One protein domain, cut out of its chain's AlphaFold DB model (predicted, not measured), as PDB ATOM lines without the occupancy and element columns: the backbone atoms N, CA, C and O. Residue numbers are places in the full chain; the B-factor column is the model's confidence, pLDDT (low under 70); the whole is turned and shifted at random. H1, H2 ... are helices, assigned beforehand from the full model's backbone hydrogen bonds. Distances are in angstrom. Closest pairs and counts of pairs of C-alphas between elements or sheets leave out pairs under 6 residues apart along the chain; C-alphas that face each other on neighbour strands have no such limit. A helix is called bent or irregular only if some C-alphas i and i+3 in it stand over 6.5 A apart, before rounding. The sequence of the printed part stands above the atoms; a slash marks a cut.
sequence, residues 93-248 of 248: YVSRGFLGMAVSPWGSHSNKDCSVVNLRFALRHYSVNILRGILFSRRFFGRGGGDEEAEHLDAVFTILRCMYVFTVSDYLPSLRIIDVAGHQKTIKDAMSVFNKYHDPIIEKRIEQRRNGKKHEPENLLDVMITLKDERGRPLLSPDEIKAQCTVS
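Overview. This is residues 93 to 248 of the 248 residues of an uncharacterized protein of Coffea canephora (UniProt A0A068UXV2). A long bent helix, H4, makes a spine; H2 packs on its first arm, H5 on its second, and H1 on H5, with H6 near the middle. The 156 residues, with six named helices H1 to H6 and no named strand, are all helix in class and compact: radius of gyration of the C-alphas 17.3 A, spans 50 by 46 by 25 A.

Arrangement. After unnamed residues 93 to 118, H1, residues 119 to 135, touches H5, residues 220 to 226, with residues 122 to 126 alone; the closest C-alphas, Tyr 126 and Leu 220, are 5.8 A apart. H4, residues 183 to 210, one helix by its hydrogen bonds, is bent: C-alphas 197 and 200 are 6.6 A apart, and arms H4a, 183 to 197, and H4b, 200 to 210, stand at a steep tilt of 49 degrees. H2, residues 146 to 164, touches H4a, opposite ways at a steep tilt of 42 degrees; the closest C-alphas, Ala 155 and Ala 190, are 4.6 A apart. H3, residues 173 to 176, touches no helix. H4b touches H5; the closest C-alphas, Ile 206 and Ile 225, are 6.5 A apart. H5 and H6, residues 238 to 247, form a helical hairpin but only just touch, with 3 pairs of C-alphas within 8 A, the closest Met 224 and Ile 241 at 6.7 A. Every O i to N i+4 pair is within hydrogen-bond range in H2, H4b, H5 and H6, against 10 of 13 in H1 and 10 of 11 in H4a; H3 is too short for one.

Along the chain. H1, 22.5 A long, begins at C-alpha 119 (296.552, 382.789, 295.949); H2 is 27.3 A long and H4a 21.7 A. H6 ends at C-alpha 247 (304.894, 375.029, 304.442).

Size, cuts and confidence. The C-alphas farthest apart, Val 180 and His 215, are 50.9 A apart. The printed part has no cut, and the H5 to H6 link is long. Confidence is under 70 at 58 residues, among them 100 to 145.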
ATOM      1  N   TYR A  93     313.966 376.163 309.489       84.06
ATOM      2  CA  TYR A  93     314.349 374.979 308.711       84.06
ATOM      3  C   TYR A  93     313.258 374.542 307.732       84.06
ATOM      4  O   TYR A  93     313.553 374.289 306.565       84.06
ATOM      5  N   VAL A  94     312.001 374.499 308.183       81.56
ATOM      6  CA  VAL A  94     310.860 374.060 307.358       81.56
ATOM      7  C   VAL A  94     310.639 374.989 306.164       81.56
ATOM      8  O   VAL A  94     310.306 374.538 305.073       81.56
ATOM      9  N   SER A  95     310.877 376.287 306.338       76.94
ATOM     10  CA  SER A  95     310.658 377.296 305.296       76.94
ATOM     11  C   SER A  95     311.907 377.699 304.522       76.94
ATOM     12  O   SER A  95     311.869 378.703 303.809       76.94
ATOM     13  N   ARG A  96     313.006 376.943 304.658       80.56
ATOM     14  CA  ARG A  96     314.287 377.218 303.985       80.56
ATOM     15  C   ARG A  96     314.776 378.650 304.226       80.56
ATOM     16  O   ARG A  96     315.150 379.354 303.296       80.56
ATOM     17  N   GLY A  97     314.738 379.087 305.483       76.94
ATOM     18  CA  GLY A  97     315.101 380.449 305.867       76.94
ATOM     19  C   GLY A  97     313.995 381.466 305.592       76.94
ATOM     20  O   GLY A  97     314.282 382.575 305.154       76.94
ATOM     21  N   PHE A  98     312.738 381.107 305.870       74.88
ATOM     22  CA  PHE A  98     311.569 381.993 305.782       74.88
ATOM     23  C   PHE A  98     311.143 382.408 304.368       74.88
ATOM     24  O   PHE A  98     310.457 383.418 304.199       74.88
ATOM     25  N   LEU A  99     311.479 381.593 303.366       72.38
ATOM     26  CA  LEU A  99     311.035 381.776 301.981       72.38
ATOM     27  C   LEU A  99     309.561 381.380 301.770       72.38
ATOM     28  O   LEU A  99     308.931 381.816 300.815       72.38
ATOM     29  N   GLY A 100     308.993 380.557 302.657       61.41
ATOM     30  CA  GLY A 100     307.586 380.153 302.598       61.41
ATOM     31  C   GLY A 100     306.638 381.206 303.188       61.41
ATOM     32  O   GLY A 100     306.824 381.651 304.321       61.41
ATOM     33  N   MET A 101     305.562 381.545 302.471       60.84
ATOM     34  CA  MET A 101     304.630 382.623 302.851       60.84
ATOM     35  C   MET A 101     303.924 382.396 304.195       60.84
ATOM     36  O   MET A 101     303.561 383.354 304.873       60.84
ATOM     37  N   ALA A 102     303.690 381.139 304.587       62.44
ATOM     38  CA  ALA A 102     302.943 380.817 305.806       62.44
ATOM     39  C   ALA A 102     303.684 381.211 307.098       62.44
ATOM     40  O   ALA A 102     303.042 381.443 308.127       62.44
ATOM     41  N   VAL A 103     305.017 381.292 307.045       63.12
ATOM     42  CA  VAL A 103     305.885 381.541 308.209       63.12
ATOM     43  C   VAL A 103     306.886 382.678 307.986       63.12
ATOM     44  O   VAL A 103     307.713 382.939 308.854       63.12
ATOM     45  N   SER A 104     306.816 383.373 306.848       59.16
ATOM     46  CA  SER A 104     307.711 384.489 306.551       59.16
ATOM     47  C   SER A 104     307.464 385.693 307.472       59.16
ATOM     48  O   SER A 104     306.299 385.996 307.756       59.16
ATOM     49  N   PRO A 105     308.518 386.423 307.894       57.59
ATOM     50  CA  PRO A 105     308.372 387.690 308.595       57.59
ATOM     51  C   PRO A 105     307.469 388.660 307.831       57.59
ATOM     52  O   PRO A 105     307.451 388.694 306.599       57.59
ATOM     53  N   TRP A 106     306.737 389.492 308.568       50.12
ATOM     54  CA  TRP A 106     305.922 390.535 307.958       50.12
ATOM     55  C   TRP A 106     306.785 391.465 307.086       50.12
ATOM     56  O   TRP A 106     307.841 391.921 307.519       50.12
ATOM     57  N   GLY A 107     306.332 391.742 305.861       53.72
ATOM     58  CA  GLY A 107     306.989 392.669 304.936       53.72
ATOM     59  C   GLY A 107     308.052 392.066 304.006       53.72
ATOM     60  O   GLY A 107     308.400 392.715 303.022       53.72
ATOM     61  N   SER A 108     308.515 390.826 304.211       51.09
ATOM     62  CA  SER A 108     309.581 390.235 303.375       51.09
ATOM     63  C   SER A 108     309.191 390.052 301.899       51.09
ATOM     64  O   SER A 108     310.039 390.158 301.018       51.09
ATOM     65  N   HIS A 109     307.902 389.851 301.618       50.56
ATOM     66  CA  HIS A 109     307.361 389.696 300.261       50.56
ATOM     67  C   HIS A 109     306.665 390.962 299.728       50.56
ATOM     68  O   HIS A 109     306.175 390.967 298.603       50.56
ATOM     69  N   SER A 110     306.612 392.040 300.521       35.56
ATOM     70  CA  SER A 110     305.766 393.220 300.257       35.56
ATOM     71  C   SER A 110     306.276 394.186 299.176       35.56
ATOM     72  O   SER A 110     305.601 395.166 298.895       35.56
ATOM     73  N   ASN A 111     307.418 393.896 298.541       35.62
ATOM     74  CA  ASN A 111     308.025 394.743 297.500       35.62
ATOM     75  C   ASN A 111     308.151 394.072 296.123       35.62
ATOM     76  O   ASN A 111     308.768 394.637 295.223       35.62
ATOM     77  N   LYS A 112     307.608 392.866 295.930       43.81
ATOM     78  CA  LYS A 112     307.395 392.350 294.574       43.81
ATOM     79  C   LYS A 112     305.974 392.757 294.210       43.81
ATOM     80  O   LYS A 112     305.067 392.316 294.910       43.81
ATOM     81  N   ASP A 113     305.800 393.604 293.191       35.88
ATOM     82  CA  ASP A 113     304.504 393.985 292.607       35.88
ATOM     83  C   ASP A 113     303.742 392.721 292.202       35.88
ATOM     84  O   ASP A 113     303.812 392.209 291.085       35.88
ATOM     85  N   CYS A 114     303.081 392.132 293.189       40.09
ATOM     86  CA  CYS A 114     302.321 390.921 293.049       40.09
ATOM     87  C   CYS A 114     300.976 391.418 292.552       40.09
ATOM     88  O   CYS A 114     300.153 391.899 293.337       40.09
ATOM     89  N   SER A 115     300.771 391.342 291.235       38.19
ATOM     90  CA  SER A 115     299.422 391.311 290.681       38.19
ATOM     91  C   SER A 115     298.585 390.436 291.610       38.19
ATOM     92  O   SER A 115     299.026 389.356 292.008       38.19
ATOM     93  N   VAL A 116     297.454 390.968 292.082       40.56
ATOM     94  CA  VAL A 116     296.644 390.366 293.149       40.56
ATOM     95  C   VAL A 116     296.000 389.085 292.616       40.56
ATOM     96  O   VAL A 116     294.810 389.015 292.329       40.56
ATOM     97  N   VAL A 117     296.805 388.044 292.440       47.38
ATOM     98  CA  VAL A 117     296.358 386.683 292.233       47.38
ATOM     99  C   VAL A 117     295.877 386.249 293.601       47.38
ATOM    100  O   VAL A 117     296.634 386.272 294.573       47.38
ATOM    101  N   ASN A 118     294.594 385.901 293.705       47.75
ATOM    102  CA  ASN A 118     293.981 385.441 294.945       47.75
ATOM    103  C   ASN A 118     294.504 384.035 295.291       47.75
ATOM    104  O   ASN A 118     293.809 383.021 295.197       47.75
ATOM    105  N   LEU A 119     295.781 383.988 295.672       49.50
ATOM    106  CA  LEU A 119     296.552 382.789 295.949       49.50
ATOM    107  C   LEU A 119     295.912 382.013 297.098       49.50
ATOM    108  O   LEU A 119     296.014 380.800 297.118       49.50
ATOM    109  N   ARG A 120     295.174 382.672 298.007       44.19
ATOM    110  CA  ARG A 120     294.424 382.021 299.098       44.19
ATOM    111  C   ARG A 120     293.416 380.988 298.601       44.19
ATOM    112  O   ARG A 120     293.279 379.938 299.228       44.19
ATOM    113  N   PHE A 121     292.706 381.271 297.511       43.59
ATOM    114  CA  PHE A 121     291.701 380.350 296.979       43.59
ATOM    115  C   PHE A 121     292.367 379.166 296.258       43.59
ATOM    116  O   PHE A 121     291.972 378.018 296.453       43.59
ATOM    117  N   ALA A 122     293.450 379.422 295.517       45.22
ATOM    118  CA  ALA A 122     294.216 378.388 294.821       45.22
ATOM    119  C   ALA A 122     295.090 377.526 295.768       45.22
ATOM    120  O   ALA A 122     295.167 376.311 295.592       45.22
ATOM    121  N   LEU A 123     295.674 378.120 296.820       48.31
ATOM    122  CA  LEU A 123     296.423 377.454 297.903       48.31
ATOM    123  C   LEU A 123     295.544 376.467 298.668       48.31
ATOM    124  O   LEU A 123     295.976 375.346 298.918       48.31
ATOM    125  N   ARG A 124     294.287 376.828 298.962       45.75
ATOM    126  CA  ARG A 124     293.337 375.929 299.641       45.75
ATOM    127  C   ARG A 124     293.093 374.624 298.879       45.75
ATOM    128  O   ARG A 124     293.013 373.571 299.502       45.75
ATOM    129  N   HIS A 125     292.994 374.683 297.551       44.44
ATOM    130  CA  HIS A 125     292.795 373.494 296.713       44.44
ATOM    131  C   HIS A 125     294.108 372.756 296.381       44.44
ATOM    132  O   HIS A 125     294.080 371.557 296.095       44.44
ATOM    133  N   TYR A 126     295.257 373.436 296.459       52.72
ATOM    134  CA  TYR A 126     296.589 372.860 296.261       52.72
ATOM    135  C   TYR A 126     297.090 372.035 297.441       52.72
ATOM    136  O   TYR A 126     297.451 370.873 297.232       52.72
ATOM    137  N   SER A 127     297.077 372.616 298.653       54.19
ATOM    138  CA  SER A 127     297.546 371.959 299.878       54.19
ATOM    139  C   SER A 127     296.875 370.605 300.002       54.19
ATOM    140  O   SER A 127     297.540 369.589 300.044       54.19
ATOM    141  N   VAL A 128     295.549 370.543 299.890       45.12
ATOM    142  CA  VAL A 128     294.819 369.290 300.099       45.12
ATOM    143  C   VAL A 128     295.159 368.218 299.059       45.12
ATOM    144  O   VAL A 128     295.264 367.058 299.430       45.12
ATOM    145  N   ASN A 129     295.370 368.547 297.782       48.72
ATOM    146  CA  ASN A 129     295.590 367.531 296.742       48.72
ATOM    147  C   ASN A 129     297.035 367.014 296.677       48.72
ATOM    148  O   ASN A 129     297.237 365.819 296.451       48.72
ATOM    149  N   ILE A 130     298.027 367.880 296.899       54.94
ATOM    150  CA  ILE A 130     299.438 367.484 296.990       54.94
ATOM    151  C   ILE A 130     299.713 366.836 298.345       54.94
ATOM    152  O   ILE A 130     300.234 365.728 298.366       54.94
ATOM    153  N   LEU A 131     299.260 367.434 299.453       53.38
ATOM    154  CA  LEU A 131     299.343 366.827 300.783       53.38
ATOM    155  C   LEU A 131     298.624 365.477 300.791       53.38
ATOM    156  O   LEU A 131     299.147 364.544 301.361       53.38
ATOM    157  N   ARG A 132     297.502 365.296 300.080       46.75
ATOM    158  CA  ARG A 132     296.874 363.973 299.895       46.75
ATOM    159  C   ARG A 132     297.715 363.040 299.015       46.75
ATOM    160  O   ARG A 132     297.851 361.871 299.339       46.75
ATOM    161  N   GLY A 133     298.289 363.508 297.910       58.88
ATOM    162  CA  GLY A 133     299.169 362.677 297.075       58.88
ATOM    163  C   GLY A 133     300.433 362.201 297.802       58.88
ATOM    164  O   GLY A 133     300.904 361.097 297.536       58.88
ATOM    165  N   ILE A 134     300.928 363.022 298.727       53.94
ATOM    166  CA  ILE A 134     302.159 362.838 299.501       53.94
ATOM    167  C   ILE A 134     301.893 362.098 300.819       53.94
ATOM    168  O   ILE A 134     302.634 361.186 301.148       53.94
ATOM    169  N   LEU A 135     300.809 362.411 301.536       48.12
ATOM    170  CA  LEU A 135     300.380 361.688 302.743       48.12
ATOM    171  C   LEU A 135     299.870 360.287 302.425       48.12
ATOM    172  O   LEU A 135     300.004 359.398 303.255       48.12
ATOM    173  N   PHE A 136     299.230 360.093 301.267       49.03
ATOM    174  CA  PHE A 136     298.704 358.783 300.886       49.03
ATOM    175  C   PHE A 136     299.611 358.021 299.926       49.03
ATOM    176  O   PHE A 136     299.229 356.914 299.571       49.03
ATOM    177  N   SER A 137     300.734 358.592 299.471       54.56
ATOM    178  CA  SER A 137     301.855 357.941 298.761       54.56
ATOM    179  C   SER A 137     301.549 356.979 297.600       54.56
ATOM    180  O   SER A 137     302.462 356.398 297.014       54.56
ATOM    181  N   ARG A 138     300.285 356.828 297.181       51.22
ATOM    182  CA  ARG A 138     299.790 355.682 296.393       51.22
ATOM    183  C   ARG A 138     300.349 355.593 294.973       51.22
ATOM    184  O   ARG A 138     300.034 354.653 294.250       51.22
ATOM    185  N   ARG A 139     301.148 356.573 294.549       53.75
ATOM    186  CA  ARG A 139     301.860 356.575 293.265       53.75
ATOM    187  C   ARG A 139     303.368 356.830 293.389       53.75
ATOM    188  O   ARG A 139     304.027 356.783 292.357       53.75
ATOM    189  N   PHE A 140     303.903 357.103 294.587       57.66
ATOM    190  CA  PHE A 140     305.302 357.521 294.763       57.66
ATOM    191  C   PHE A 140     306.273 356.353 294.902       57.66
ATOM    192  O   PHE A 140     307.246 356.284 294.161       57.66
ATOM    193  N   PHE A 141     305.973 355.404 295.785       58.25
ATOM    194  CA  PHE A 141     306.937 354.368 296.175       58.25
ATOM    195  C   PHE A 141     306.809 353.051 295.383       58.25
ATOM    196  O   PHE A 141     307.403 352.028 295.718       58.25
ATOM    197  N   GLY A 142     306.034 353.047 294.291       57.66
ATOM    198  CA  GLY A 142     305.833 351.854 293.466       57.66
ATOM    199  C   GLY A 142     305.254 350.661 294.245       57.66
ATOM    200  O   GLY A 142     304.675 350.805 295.317       57.66
ATOM    201  N   ARG A 143     305.379 349.448 293.693       49.66
ATOM    202  CA  ARG A 143     304.809 348.215 294.281       49.66
ATOM    203  C   ARG A 143     305.623 347.660 295.470       49.66
ATOM    204  O   ARG A 143     305.202 346.665 296.047       49.66
ATOM    205  N   GLY A 144     306.753 348.285 295.818       55.81
ATOM    206  CA  GLY A 144     307.673 347.886 296.899       55.81
ATOM    207  C   GLY A 144     307.825 348.931 298.009       55.81
ATOM    208  O   GLY A 144     308.775 348.879 298.778       55.81
ATOM    209  N   GLY A 145     306.906 349.890 298.076       58.78
ATOM    210  CA  GLY A 145     307.094 351.147 298.788       58.78
ATOM    211  C   GLY A 145     306.926 351.175 300.300       58.78
ATOM    212  O   GLY A 145     306.909 352.266 300.850       58.78
ATOM    213  N   GLY A 146     306.768 350.034 300.972       71.19
ATOM    214  CA  GLY A 146     306.425 350.014 302.399       71.19
ATOM    215  C   GLY A 146     307.436 350.755 303.278       71.19
ATOM    216  O   GLY A 146     307.045 351.593 304.088       71.19
ATOM    217  N   ASP A 147     308.727 350.497 303.072       80.19
ATOM    218  CA  ASP A 147     309.788 351.065 303.911       80.19
ATOM    219  C   ASP A 147     310.062 352.537 303.577       80.19
ATOM    220  O   ASP A 147     310.215 353.357 304.477       80.19
ATOM    221  N   GLU A 148     310.058 352.902 302.290       80.81
ATOM    222  CA  GLU A 148     310.249 354.292 301.849       80.81
ATOM    223  C   GLU A 148     309.054 355.183 302.232       80.81
ATOM    224  O   GLU A 148     309.231 356.339 302.617       80.81
ATOM    225  N   GLU A 149     307.833 354.640 302.177       78.44
ATOM    226  CA  GLU A 149     306.621 355.309 302.650       78.44
ATOM    227  C   GLU A 149     306.657 355.526 304.160       78.44
ATOM    228  O   GLU A 149     306.347 356.623 304.627       78.44
ATOM    229  N   ALA A 150     307.071 354.511 304.922       81.62
ATOM    230  CA  ALA A 150     307.232 354.627 306.364       81.62
ATOM    231  C   ALA A 150     308.309 355.659 306.734       81.62
ATOM    232  O   ALA A 150     308.052 356.510 307.585       81.62
ATOM    233  N   GLU A 151     309.469 355.637 306.064       86.69
ATOM    234  CA  GLU A 151     310.551 356.620 306.242       86.69
ATOM    235  C   GLU A 151     310.041 358.046 305.962       86.69
ATOM    236  O   GLU A 151     310.280 358.973 306.741       86.69
ATOM    237  N   HIS A 152     309.274 358.225 304.882       85.19
ATOM    238  CA  HIS A 152     308.694 359.518 304.537       85.19
ATOM    239  C   HIS A 152     307.666 360.006 305.566       85.19
ATOM    240  O   HIS A 152     307.720 361.162 305.996       85.19
ATOM    241  N   LEU A 153     306.733 359.141 305.973       82.94
ATOM    242  CA  LEU A 153     305.702 359.483 306.953       82.94
ATOM    243  C   LEU A 153     306.312 359.809 308.318       82.94
ATOM    244  O   LEU A 153     305.889 360.779 308.950       82.94
ATOM    245  N   ASP A 154     307.327 359.061 308.752       87.12
ATOM    246  CA  ASP A 154     308.037 359.332 310.004       87.12
ATOM    247  C   ASP A 154     308.718 360.710 309.982       87.12
ATOM    248  O   ASP A 154     308.589 361.492 310.932       87.12
ATOM    249  N   ALA A 155     309.337 361.081 308.856       89.00
ATOM    250  CA  ALA A 155     309.907 362.412 308.669       89.00
ATOM    251  C   ALA A 155     308.842 363.519 308.718       89.00
ATOM    252  O   ALA A 155     309.030 364.518 309.414       89.00
ATOM    253  N   VAL A 156     307.696 363.341 308.046       84.19
ATOM    254  CA  VAL A 156     306.582 364.309 308.074       84.19
ATOM    255  C   VAL A 156     306.051 364.494 309.496       84.19
ATOM    256  O   VAL A 156     305.921 365.627 309.964       84.19
ATOM    257  N   PHE A 157     305.783 363.408 310.224       84.38
ATOM    258  CA  PHE A 157     305.318 363.498 311.610       84.38
ATOM    259  C   PHE A 157     306.371 364.093 312.548       84.38
ATOM    260  O   PHE A 157     306.014 364.814 313.485       84.38
ATOM    261  N   THR A 158     307.655 363.848 312.289       89.06
ATOM    262  CA  THR A 158     308.760 364.466 313.029       89.06
ATOM    263  C   THR A 158     308.821 365.972 312.779       89.06
ATOM    264  O   THR A 158     308.860 366.732 313.746       89.06
ATOM    265  N   ILE A 159     308.717 366.428 311.526       86.38
ATOM    266  CA  ILE A 159     308.626 367.857 311.181       86.38
ATOM    267  C   ILE A 159     307.428 368.499 311.888       86.38
ATOM    268  O   ILE A 159     307.589 369.514 312.570       86.38
ATOM    269  N   LEU A 160     306.243 367.880 311.793       82.75
ATOM    270  CA  LEU A 160     305.036 368.353 312.476       82.75
ATOM    271  C   LEU A 160     305.273 368.485 313.983       82.75
ATOM    272  O   LEU A 160     304.965 369.520 314.567       82.75
ATOM    273  N   ARG A 161     305.875 367.475 314.618       83.81
ATOM    274  CA  ARG A 161     306.198 367.513 316.048       83.81
ATOM    275  C   ARG A 161     307.165 368.650 316.380       83.81
ATOM    276  O   ARG A 161     306.930 369.357 317.357       83.81
ATOM    277  N   CYS A 162     308.204 368.861 315.574       84.31
ATOM    278  CA  CYS A 162     309.171 369.942 315.768       84.31
ATOM    279  C   CYS A 162     308.539 371.338 315.668       84.31
ATOM    280  O   CYS A 162     308.997 372.245 316.356       84.31
ATOM    281  N   MET A 163     307.477 371.521 314.874       77.19
ATOM    282  CA  MET A 163     306.764 372.806 314.809       77.19
ATOM    283  C   MET A 163     305.974 373.137 316.083       77.19
ATOM    284  O   MET A 163     305.767 374.312 316.376       77.19
ATOM    285  N   TYR A 164     305.520 372.124 316.830       76.56
ATOM    286  CA  TYR A 164     304.654 372.311 318.004       76.56
ATOM    287  C   TYR A 164     305.345 372.041 319.344       76.56
ATOM    288  O   TYR A 164     304.785 372.355 320.398       76.56
ATOM    289  N   VAL A 165     306.539 371.446 319.340       79.50
ATOM    290  CA  VAL A 165     307.285 371.190 320.571       79.50
ATOM    291  C   VAL A 165     307.874 372.488 321.121       79.50
ATOM    292  O   VAL A 165     308.331 373.369 320.395       79.50
ATOM    293  N   PHE A 166     307.868 372.608 322.445       80.06
ATOM    294  CA  PHE A 166     308.533 373.708 323.120       80.06
ATOM    295  C   PHE A 166     310.052 373.539 323.011       80.06
ATOM    296  O   PHE A 166     310.604 372.583 323.554       80.06
ATOM    297  N   THR A 167     310.721 374.499 322.371       79.62
ATOM    298  CA  THR A 167     312.179 374.496 322.241       79.62
ATOM    299  C   THR A 167     312.778 375.663 323.012       79.62
ATOM    300  O   THR A 167     312.466 376.820 322.757       79.62
ATOM    301  N   VAL A 168     313.681 375.379 323.953       80.06
ATOM    302  CA  VAL A 168     314.305 376.414 324.799       80.06
ATOM    303  C   VAL A 168     315.105 377.431 323.969       80.06
ATOM    304  O   VAL A 168     315.136 378.611 324.316       80.06
ATOM    305  N   SER A 169     315.716 377.004 322.858       81.12
ATOM    306  CA  SER A 169     316.493 377.883 321.973       81.12
ATOM    307  C   SER A 169     315.657 378.973 321.297       81.12
ATOM    308  O   SER A 169     316.217 380.018 320.970       81.12
ATOM    309  N   ASP A 170     314.337 378.794 321.165       82.75
ATOM    310  CA  ASP A 170     313.431 379.839 320.658       82.75
ATOM    311  C   ASP A 170     313.276 381.004 321.656       82.75
ATOM    312  O   ASP A 170     312.924 382.119 321.280       82.75
ATOM    313  N   TYR A 171     313.573 380.764 322.938       82.69
ATOM    314  CA  TYR A 171     313.439 381.737 324.029       82.69
ATOM    315  C   TYR A 171     314.786 382.269 324.533       82.69
ATOM    316  O   TYR A 171     314.853 383.349 325.129       82.69
ATOM    317  N   LEU A 172     315.855 381.499 324.310       82.69
ATOM    318  CA  LEU A 172     317.239 381.814 324.658       82.69
ATOM    319  C   LEU A 172     318.150 381.510 323.456       82.69
ATOM    320  O   LEU A 172     318.682 380.400 323.357       82.69
ATOM    321  N   PRO A 173     318.384 382.492 322.566       78.50
ATOM    322  CA  PRO A 173     319.154 382.282 321.339       78.50
ATOM    323  C   PRO A 173     320.577 381.752 321.564       78.50
ATOM    324  O   PRO A 173     321.087 381.000 320.740       78.50
ATOM    325  N   SER A 174     321.212 382.071 322.699       79.31
ATOM    326  CA  SER A 174     322.546 381.558 323.048       79.31
ATOM    327  C   SER A 174     322.599 380.027 323.151       79.31
ATOM    328  O   SER A 174     323.625 379.428 322.841       79.31
ATOM    329  N   LEU A 175     321.489 379.373 323.514       78.75
ATOM    330  CA  LEU A 175     321.401 377.913 323.614       78.75
ATOM    331  C   LEU A 175     321.221 377.221 322.259       78.75
ATOM    332  O   LEU A 175     321.363 376.001 322.175       78.75
ATOM    333  N   ARG A 176     320.964 377.983 321.188       77.00
ATOM    334  CA  ARG A 176     320.904 377.459 319.818       77.00
ATOM    335  C   ARG A 176     322.247 376.876 319.369       77.00
ATOM    336  O   ARG A 176     322.261 375.890 318.645       77.00
ATOM    337  N   ILE A 177     323.362 377.442 319.842       72.00
ATOM    338  CA  ILE A 177     324.723 376.996 319.490       72.00
ATOM    339  C   ILE A 177     325.012 375.591 320.041       72.00
ATOM    340  O   ILE A 177     325.715 374.813 319.407       72.00
ATOM    341  N   ILE A 178     324.459 375.266 321.211       74.12
ATOM    342  CA  ILE A 178     324.771 374.036 321.953       74.12
ATOM    343  C   ILE A 178     323.825 372.882 321.563       74.12
ATOM    344  O   ILE A 178     324.137 371.727 321.824       74.12
ATOM    345  N   ASP A 179     322.676 373.177 320.938       76.50
ATOM    346  CA  ASP A 179     321.599 372.214 320.639       76.50
ATOM    347  C   ASP A 179     321.213 371.358 321.862       76.50
ATOM    348  O   ASP A 179     321.127 370.134 321.801       76.50
ATOM    349  N   VAL A 180     320.981 372.025 323.002       64.06
ATOM    350  CA  VAL A 180     320.793 371.426 324.344       64.06
ATOM    351  C   VAL A 180     319.768 370.282 324.390       64.06
ATOM    352  O   VAL A 180     319.838 369.428 325.270       64.06
ATOM    353  N   ALA A 181     318.817 370.251 323.457       69.81
ATOM    354  CA  ALA A 181     317.771 369.237 323.400       69.81
ATOM    355  C   ALA A 181     317.742 368.457 322.070       69.81
ATOM    356  O   ALA A 181     316.758 367.772 321.797       69.81
ATOM    357  N   GLY A 182     318.767 368.584 321.221       82.06
ATOM    358  CA  GLY A 182     318.881 367.872 319.939       82.06
ATOM    359  C   GLY A 182     317.854 368.273 318.876       82.06
ATOM    360  O   GLY A 182     317.793 367.649 317.819       82.06
ATOM    361  N   HIS A 183     317.023 369.286 319.142       83.19
ATOM    362  CA  HIS A 183     315.907 369.653 318.273       83.19
ATOM    363  C   HIS A 183     316.406 370.168 316.923       83.19
ATOM    364  O   HIS A 183     315.767 369.915 315.901       83.19
ATOM    365  N   GLN A 184     317.552 370.858 316.911       85.25
ATOM    366  CA  GLN A 184     318.145 371.343 315.673       85.25
ATOM    367  C   GLN A 184     318.615 370.175 314.804       85.25
ATOM    368  O   GLN A 184     318.385 370.187 313.595       85.25
ATOM    369  N   LYS A 185     319.256 369.162 315.393       88.56
ATOM    370  CA  LYS A 185     319.626 367.950 314.658       88.56
ATOM    371  C   LYS A 185     318.392 367.195 314.157       88.56
ATOM    372  O   LYS A 185     318.303 366.921 312.966       88.56
ATOM    373  N   THR A 186     317.412 366.939 315.027       90.75
ATOM    374  CA  THR A 186     316.188 366.203 314.674       90.75
ATOM    375  C   THR A 186     315.457 366.827 313.490       90.75
ATOM    376  O   THR A 186     315.084 366.113 312.563       90.75
ATOM    377  N   ILE A 187     315.274 368.153 313.482       89.75
ATOM    378  CA  ILE A 187     314.562 368.790 312.373       89.75
ATOM    379  C   ILE A 187     315.384 368.808 311.083       89.75
ATOM    380  O   ILE A 187     314.809 368.663 310.009       89.75
ATOM    381  N   LYS A 188     316.716 368.932 311.159       90.94
ATOM    382  CA  LYS A 188     317.585 368.818 309.979       90.94
ATOM    383  C   LYS A 188     317.501 367.430 309.355       90.94
ATOM    384  O   LYS A 188     317.333 367.337 308.142       90.94
ATOM    385  N   ASP A 189     317.579 366.386 310.173       93.50
ATOM    386  CA  ASP A 189     317.521 364.999 309.710       93.50
ATOM    387  C   ASP A 189     316.152 364.713 309.065       93.50
ATOM    388  O   ASP A 189     316.083 364.232 307.933       93.50
ATOM    389  N   ALA A 190     315.056 365.127 309.714       91.50
ATOM    390  CA  ALA A 190     313.707 364.971 309.170       91.50
ATOM    391  C   ALA A 190     313.491 365.775 307.874       91.50
ATOM    392  O   ALA A 190     312.925 365.264 306.907       91.50
ATOM    393  N   MET A 191     313.991 367.014 307.806       90.44
ATOM    394  CA  MET A 191     313.948 367.826 306.586       90.44
ATOM    395  C   MET A 191     314.792 367.230 305.458       90.44
ATOM    396  O   MET A 191     314.407 367.338 304.298       90.44
ATOM    397  N   SER A 192     315.915 366.580 305.770       93.00
ATOM    398  CA  SER A 192     316.729 365.877 304.774       93.00
ATOM    399  C   SER A 192     315.942 364.737 304.126       93.00
ATOM    400  O   SER A 192     315.915 364.630 302.901       93.00
ATOM    401  N   VAL A 193     315.248 363.924 304.930       90.38
ATOM    402  CA  VAL A 193     314.374 362.850 304.428       90.38
ATOM    403  C   VAL A 193     313.194 363.426 303.644       90.38
ATOM    404  O   VAL A 193     312.875 362.942 302.563       90.38
ATOM    405  N   PHE A 194     312.566 364.499 304.125       86.94
ATOM    406  CA  PHE A 194     311.487 365.164 303.393       86.94
ATOM    407  C   PHE A 194     311.960 365.659 302.015       86.94
ATOM    408  O   PHE A 194     311.362 365.330 300.991       86.94
ATOM    409  N   ASN A 195     313.077 366.385 301.968       87.81
ATOM    410  CA  ASN A 195     313.625 366.947 300.733       87.81
ATOM    411  C   ASN A 195     314.106 365.861 299.755       87.81
ATOM    412  O   ASN A 195     313.942 366.039 298.550       87.81
ATOM    413  N   LYS A 196     314.624 364.724 300.251       88.44
ATOM    414  CA  LYS A 196     315.003 363.543 299.443       88.44
ATOM    415  C   LYS A 196     313.865 363.096 298.522       88.44
ATOM    416  O   LYS A 196     314.122 362.745 297.373       88.44
ATOM    417  N   TYR A 197     312.622 363.140 299.000       81.38
ATOM    418  CA  TYR A 197     311.457 362.750 298.205       81.38
ATOM    419  C   TYR A 197     310.824 363.919 297.452       81.38
ATOM    420  O   TYR A 197     310.367 363.731 296.330       81.38
ATOM    421  N   HIS A 198     310.800 365.123 298.033       80.19
ATOM    422  CA  HIS A 198     310.053 366.261 297.483       80.19
ATOM    423  C   HIS A 198     310.795 367.041 296.394       80.19
ATOM    424  O   HIS A 198     310.198 367.374 295.364       80.19
ATOM    425  N   ASP A 199     312.087 367.321 296.583       86.25
ATOM    426  CA  ASP A 199     312.853 368.200 295.689       86.25
ATOM    427  C   ASP A 199     312.919 367.673 294.247       86.25
ATOM    428  O   ASP A 199     312.596 368.449 293.340       86.25
ATOM    429  N   PRO A 200     313.210 366.377 293.991       84.38
ATOM    430  CA  PRO A 200     313.294 365.859 292.625       84.38
ATOM    431  C   PRO A 200     311.983 365.987 291.840       84.38
ATOM    432  O   PRO A 200     311.983 366.144 290.619       84.38
ATOM    433  N   ILE A 201     310.837 365.932 292.526       78.75
ATOM    434  CA  ILE A 201     309.508 366.054 291.909       78.75
ATOM    435  C   ILE A 201     309.290 367.483 291.429       78.75
ATOM    436  O   ILE A 201     308.835 367.714 290.303       78.75
ATOM    437  N   ILE A 202     309.594 368.430 292.314       80.19
ATOM    438  CA  ILE A 202     309.435 369.858 292.070       80.19
ATOM    439  C   ILE A 202     310.382 370.272 290.943       80.19
ATOM    440  O   ILE A 202     309.938 370.891 289.978       80.19
ATOM    441  N   GLU A 203     311.646 369.850 290.999       85.31
ATOM    442  CA  GLU A 203     312.654 370.118 289.968       85.31
ATOM    443  C   GLU A 203     312.252 369.550 288.609       85.31
ATOM    444  O   GLU A 203     312.171 370.294 287.630       85.31
ATOM    445  N   LYS A 204     311.868 368.269 288.552       82.38
ATOM    446  CA  LYS A 204     311.394 367.639 287.313       82.38
ATOM    447  C   LYS A 204     310.193 368.376 286.724       82.38
ATOM    448  O   LYS A 204     310.073 368.495 285.503       82.38
ATOM    449  N   ARG A 205     309.284 368.883 287.565       79.06
ATOM    450  CA  ARG A 205     308.126 369.659 287.101       79.06
ATOM    451  C   ARG A 205     308.536 371.035 286.570       79.06
ATOM    452  O   ARG A 205     308.032 371.434 285.517       79.06
ATOM    453  N   ILE A 206     309.456 371.724 287.248       81.94
ATOM    454  CA  ILE A 206     310.046 372.992 286.791       81.94
ATOM    455  C   ILE A 206     310.696 372.804 285.412       81.94
ATOM    456  O   ILE A 206     310.436 373.585 284.497       81.94
ATOM    457  N   GLU A 207     311.481 371.744 285.228       84.31
ATOM    458  CA  GLU A 207     312.149 371.433 283.958       84.31
ATOM    459  C   GLU A 207     311.167 371.121 282.828       84.31
ATOM    460  O   GLU A 207     311.296 371.653 281.724       84.31
ATOM    461  N   GLN A 208     310.154 370.287 283.084       79.12
ATOM    462  CA  GLN A 208     309.129 369.959 282.088       79.12
ATOM    463  C   GLN A 208     308.425 371.213 281.556       79.12
ATOM    464  O   GLN A 208     308.155 371.305 280.357       79.12
ATOM    465  N   ARG A 209     308.157 372.182 282.437       75.44
ATOM    466  CA  ARG A 209     307.548 373.468 282.077       75.44
ATOM    467  C   ARG A 209     308.515 374.367 281.312       75.44
ATOM    468  O   ARG A 209     308.126 374.906 280.280       75.44
ATOM    469  N   ARG A 210     309.772 374.488 281.760       75.62
ATOM    470  CA  ARG A 210     310.814 375.253 281.045       75.62
ATOM    471  C   ARG A 210     311.043 374.739 279.623       75.62
ATOM    472  O   ARG A 210     311.215 375.538 278.714       75.62
ATOM    473  N   ASN A 211     310.959 373.426 279.426       80.38
ATOM    474  CA  ASN A 211     311.132 372.779 278.125       80.38
ATOM    475  C   ASN A 211     309.862 372.792 277.247       80.38
ATOM    476  O   ASN A 211     309.807 372.075 276.253       80.38
ATOM    477  N   GLY A 212     308.819 373.546 277.622       72.25
ATOM    478  CA  GLY A 212     307.605 373.709 276.816       72.25
ATOM    479  C   GLY A 212     306.713 372.466 276.717       72.25
ATOM    480  O   GLY A 212     305.799 372.436 275.900       72.25
ATOM    481  N   LYS A 213     306.922 371.433 277.548       64.25
ATOM    482  CA  LYS A 213     306.181 370.159 277.451       64.25
ATOM    483  C   LYS A 213     304.730 370.228 277.959       64.25
ATOM    484  O   LYS A 213     304.023 369.228 277.869       64.25
ATOM    485  N   LYS A 214     304.278 371.361 278.516       61.81
ATOM    486  CA  LYS A 214     302.900 371.563 279.007       61.81
ATOM    487  C   LYS A 214     302.413 372.995 278.772       61.81
ATOM    488  O   LYS A 214     303.048 373.931 279.258       61.81
ATOM    489  N   HIS A 215     301.258 373.142 278.117       58.31
ATOM    490  CA  HIS A 215     300.734 374.440 277.670       58.31
ATOM    491  C   HIS A 215     299.877 375.192 278.702       58.31
ATOM    492  O   HIS A 215     299.985 376.411 278.767       58.31
ATOM    493  N   GLU A 216     299.108 374.510 279.560       64.31
ATOM    494  CA  GLU A 216     298.248 375.172 280.561       64.31
ATOM    495  C   GLU A 216     298.565 374.731 281.994       64.31
ATOM    496  O   GLU A 216     298.948 373.573 282.191       64.31
ATOM    497  N   PRO A 217     298.493 375.626 282.999       63.88
ATOM    498  CA  PRO A 217     298.705 375.275 284.400       63.88
ATOM    499  C   PRO A 217     297.564 374.384 284.910       63.88
ATOM    500  O   PRO A 217     296.415 374.800 284.963       63.88
ATOM    501  N   GLU A 218     297.884 373.154 285.316       65.88
ATOM    502  CA  GLU A 218     296.884 372.181 285.790       65.88
ATOM    503  C   GLU A 218     296.681 372.250 287.311       65.88
ATOM    504  O   GLU A 218     295.711 371.720 287.850       65.88
ATOM    505  N   ASN A 219     297.637 372.838 288.034       69.50
ATOM    506  CA  ASN A 219     297.640 372.927 289.491       69.50
ATOM    507  C   ASN A 219     298.463 374.134 289.968       69.50
ATOM    508  O   ASN A 219     299.142 374.788 289.179       69.50
ATOM    509  N   LEU A 220     298.432 374.428 291.269       69.44
ATOM    510  CA  LEU A 220     299.133 375.595 291.808       69.44
ATOM    511  C   LEU A 220     300.664 375.499 291.711       69.44
ATOM    512  O   LEU A 220     301.285 376.541 291.566       69.44
ATOM    513  N   LEU A 221     301.284 374.310 291.738       75.75
ATOM    514  CA  LEU A 221     302.726 374.203 291.467       75.75
ATOM    515  C   LEU A 221     303.031 374.729 290.062       75.75
ATOM    516  O   LEU A 221     303.957 375.513 289.886       75.75
ATOM    517  N   ASP A 222     302.206 374.366 289.079       75.44
ATOM    518  CA  ASP A 222     302.334 374.906 287.729       75.44
ATOM    519  C   ASP A 222     302.079 376.420 287.691       75.44
ATOM    520  O   ASP A 222     302.835 377.119 287.029       75.44
ATOM    521  N   VAL A 223     301.086 376.932 288.433       77.25
ATOM    522  CA  VAL A 223     300.851 378.385 288.560       77.25
ATOM    523  C   VAL A 223     302.082 379.081 289.141       77.25
ATOM    524  O   VAL A 223     302.569 380.029 288.546       77.25
ATOM    525  N   MET A 224     302.640 378.597 290.255       76.38
ATOM    526  CA  MET A 224     303.831 379.179 290.888       76.38
ATOM    527  C   MET A 224     305.038 379.208 289.943       76.38
ATOM    528  O   MET A 224     305.791 380.177 289.949       76.38
ATOM    529  N   ILE A 225     305.198 378.180 289.102       78.94
ATOM    530  CA  ILE A 225     306.254 378.114 288.082       78.94
ATOM    531  C   ILE A 225     306.003 379.110 286.938       78.94
ATOM    532  O   ILE A 225     306.961 379.639 286.370       78.94
ATOM    533  N   THR A 226     304.741 379.354 286.565       77.81
ATOM    534  CA  THR A 226     304.380 380.248 285.452       77.81
ATOM    535  C   THR A 226     304.220 381.710 285.855       77.81
ATOM    536  O   THR A 226     304.163 382.558 284.961       77.81
ATOM    537  N   LEU A 227     304.173 382.029 287.155       80.56
ATOM    538  CA  LEU A 227     304.119 383.408 287.641       80.56
ATOM    539  C   LEU A 227     305.341 384.193 287.156       80.56
ATOM    540  O   LEU A 227     306.492 383.809 287.389       80.56
ATOM    541  N   LYS A 228     305.075 385.322 286.500       80.06
ATOM    542  CA  LYS A 228     306.087 386.237 285.976       80.06
ATOM    543  C   LYS A 228     305.829 387.659 286.461       80.06
ATOM    544  O   LYS A 228     304.678 388.029 286.683       80.06
ATOM    545  N   ASP A 229     306.900 388.428 286.626       78.75
ATOM    546  CA  ASP A 229     306.832 389.871 286.858       78.75
ATOM    547  C   ASP A 229     306.430 390.625 285.573       78.75
ATOM    548  O   ASP A 229     306.345 390.045 284.486       78.75
ATOM    549  N   GLU A 230     306.214 391.938 285.679       77.62
ATOM    550  CA  GLU A 230     305.877 392.811 284.539       77.62
ATOM    551  C   GLU A 230     306.935 392.794 283.421       77.62
ATOM    552  O   GLU A 230     306.659 393.157 282.281       77.62
ATOM    553  N   ARG A 231     308.157 392.342 283.729       80.56
ATOM    554  CA  ARG A 231     309.282 392.224 282.793       80.56
ATOM    555  C   ARG A 231     309.384 390.821 282.183       80.56
ATOM    556  O   ARG A 231     310.347 390.531 281.476       80.56
ATOM    557  N   GLY A 232     308.424 389.937 282.462       78.31
ATOM    558  CA  GLY A 232     308.377 388.566 281.955       78.31
ATOM    559  C   GLY A 232     309.353 387.595 282.630       78.31
ATOM    560  O   GLY A 232     309.505 386.464 282.152       78.31
ATOM    561  N   ARG A 233     310.012 387.996 283.724       79.75
ATOM    562  CA  ARG A 233     310.933 387.145 284.494       79.75
ATOM    563  C   ARG A 233     310.156 386.330 285.528       79.75
ATOM    564  O   ARG A 233     309.136 386.815 286.005       79.75
ATOM    565  N   PRO A 234     310.613 385.123 285.911       82.44
ATOM    566  CA  PRO A 234     309.957 384.342 286.961       82.44
ATOM    567  C   PRO A 234     309.823 385.142 288.262       82.44
ATOM    568  O   PRO A 234     310.800 385.720 288.736       82.44
ATOM    569  N   LEU A 235     308.617 385.163 288.832       81.75
ATOM    570  CA  LEU A 235     308.320 385.895 290.069       81.75
ATOM    571  C   LEU A 235     308.900 385.190 291.309       81.75
ATOM    572  O   LEU A 235     309.309 385.845 292.275       81.75
ATOM    573  N   LEU A 236     308.941 383.855 291.251       82.31
ATOM    574  CA  LEU A 236     309.431 382.971 292.304       82.31
ATOM    575  C   LEU A 236     310.671 382.200 291.834       82.31
ATOM    576  O   LEU A 236     310.719 381.678 290.716       82.31
ATOM    577  N   SER A 237     311.666 382.104 292.708       85.75
ATOM    578  CA  SER A 237     312.827 381.236 292.537       85.75
ATOM    579  C   SER A 237     312.458 379.765 292.796       85.75
ATOM    580  O   SER A 237     311.467 379.481 293.474       85.75
ATOM    581  N   PRO A 238     313.251 378.795 292.303       84.69
ATOM    582  CA  PRO A 238     313.050 377.384 292.637       84.69
ATOM    583  C   PRO A 238     313.014 377.114 294.148       84.69
ATOM    584  O   PRO A 238     312.215 376.295 294.595       84.69
ATOM    585  N   ASP A 239     313.819 377.828 294.935       84.12
ATOM    586  CA  ASP A 239     313.858 377.666 296.391       84.12
ATOM    587  C   ASP A 239     312.632 378.276 297.078       84.12
ATOM    588  O   ASP A 239     312.112 377.675 298.018       84.12
ATOM    589  N   GLU A 240     312.111 379.405 296.579       79.44
ATOM    590  CA  GLU A 240     310.834 379.984 297.033       79.44
ATOM    591  C   GLU A 240     309.668 379.021 296.739       79.44
ATOM    592  O   GLU A 240     308.819 378.788 297.599       79.44
ATOM    593  N   ILE A 241     309.661 378.381 295.561       80.31
ATOM    594  CA  ILE A 241     308.653 377.372 295.194       80.31
ATOM    595  C   ILE A 241     308.742 376.155 296.122       80.31
ATOM    596  O   ILE A 241     307.726 375.722 296.666       80.31
ATOM    597  N   LYS A 242     309.946 375.609 296.342       82.94
ATOM    598  CA  LYS A 242     310.159 374.470 297.250       82.94
ATOM    599  C   LYS A 242     309.738 374.802 298.678       82.94
ATOM    600  O   LYS A 242     309.019 374.019 299.291       82.94
ATOM    601  N   ALA A 243     310.134 375.967 299.186       79.75
ATOM    602  CA  ALA A 243     309.751 376.420 300.516       79.75
ATOM    603  C   ALA A 243     308.229 376.534 300.656       79.75
ATOM    604  O   ALA A 243     307.674 376.071 301.649       79.75
ATOM    605  N   GLN A 244     307.547 377.083 299.643       74.69
ATOM    606  CA  GLN A 244     306.091 377.174 299.635       74.69
ATOM    607  C   GLN A 244     305.435 375.789 299.654       74.69
ATOM    608  O   GLN A 244     304.463 375.603 300.380       74.69
ATOM    609  N   CYS A 245     305.971 374.807 298.924       72.94
ATOM    610  CA  CYS A 245     305.479 373.426 298.949       72.94
ATOM    611  C   CYS A 245     305.642 372.745 300.314       72.94
ATOM    612  O   CYS A 245     304.807 371.922 300.668       72.94
ATOM    613  N   THR A 246     306.691 373.074 301.071       73.06
ATOM    614  CA  THR A 246     306.939 372.470 302.389       73.06
ATOM    615  C   THR A 246     306.049 373.052 303.491       73.06
ATOM    616  O   THR A 246     305.676 372.335 304.414       73.06
ATOM    617  N   VAL A 247     305.708 374.343 303.414       67.31
ATOM    618  CA  VAL A 247     304.894 375.029 304.442       67.31
ATOM    619  C   VAL A 247     303.384 375.021 304.165       67.31
ATOM    620  O   VAL A 247     302.627 375.534 304.992       67.31
ATOM    621  N   SER A 248     302.952 374.525 302.998       60.62
ATOM    622  CA  SER A 248     301.544 374.506 302.553       60.62
ATOM    623  C   SER A 248     300.855 373.185 302.854       60.62
ATOM    624  O   SER A 248     299.628 373.248 303.104       60.62
TER     625      SER A 248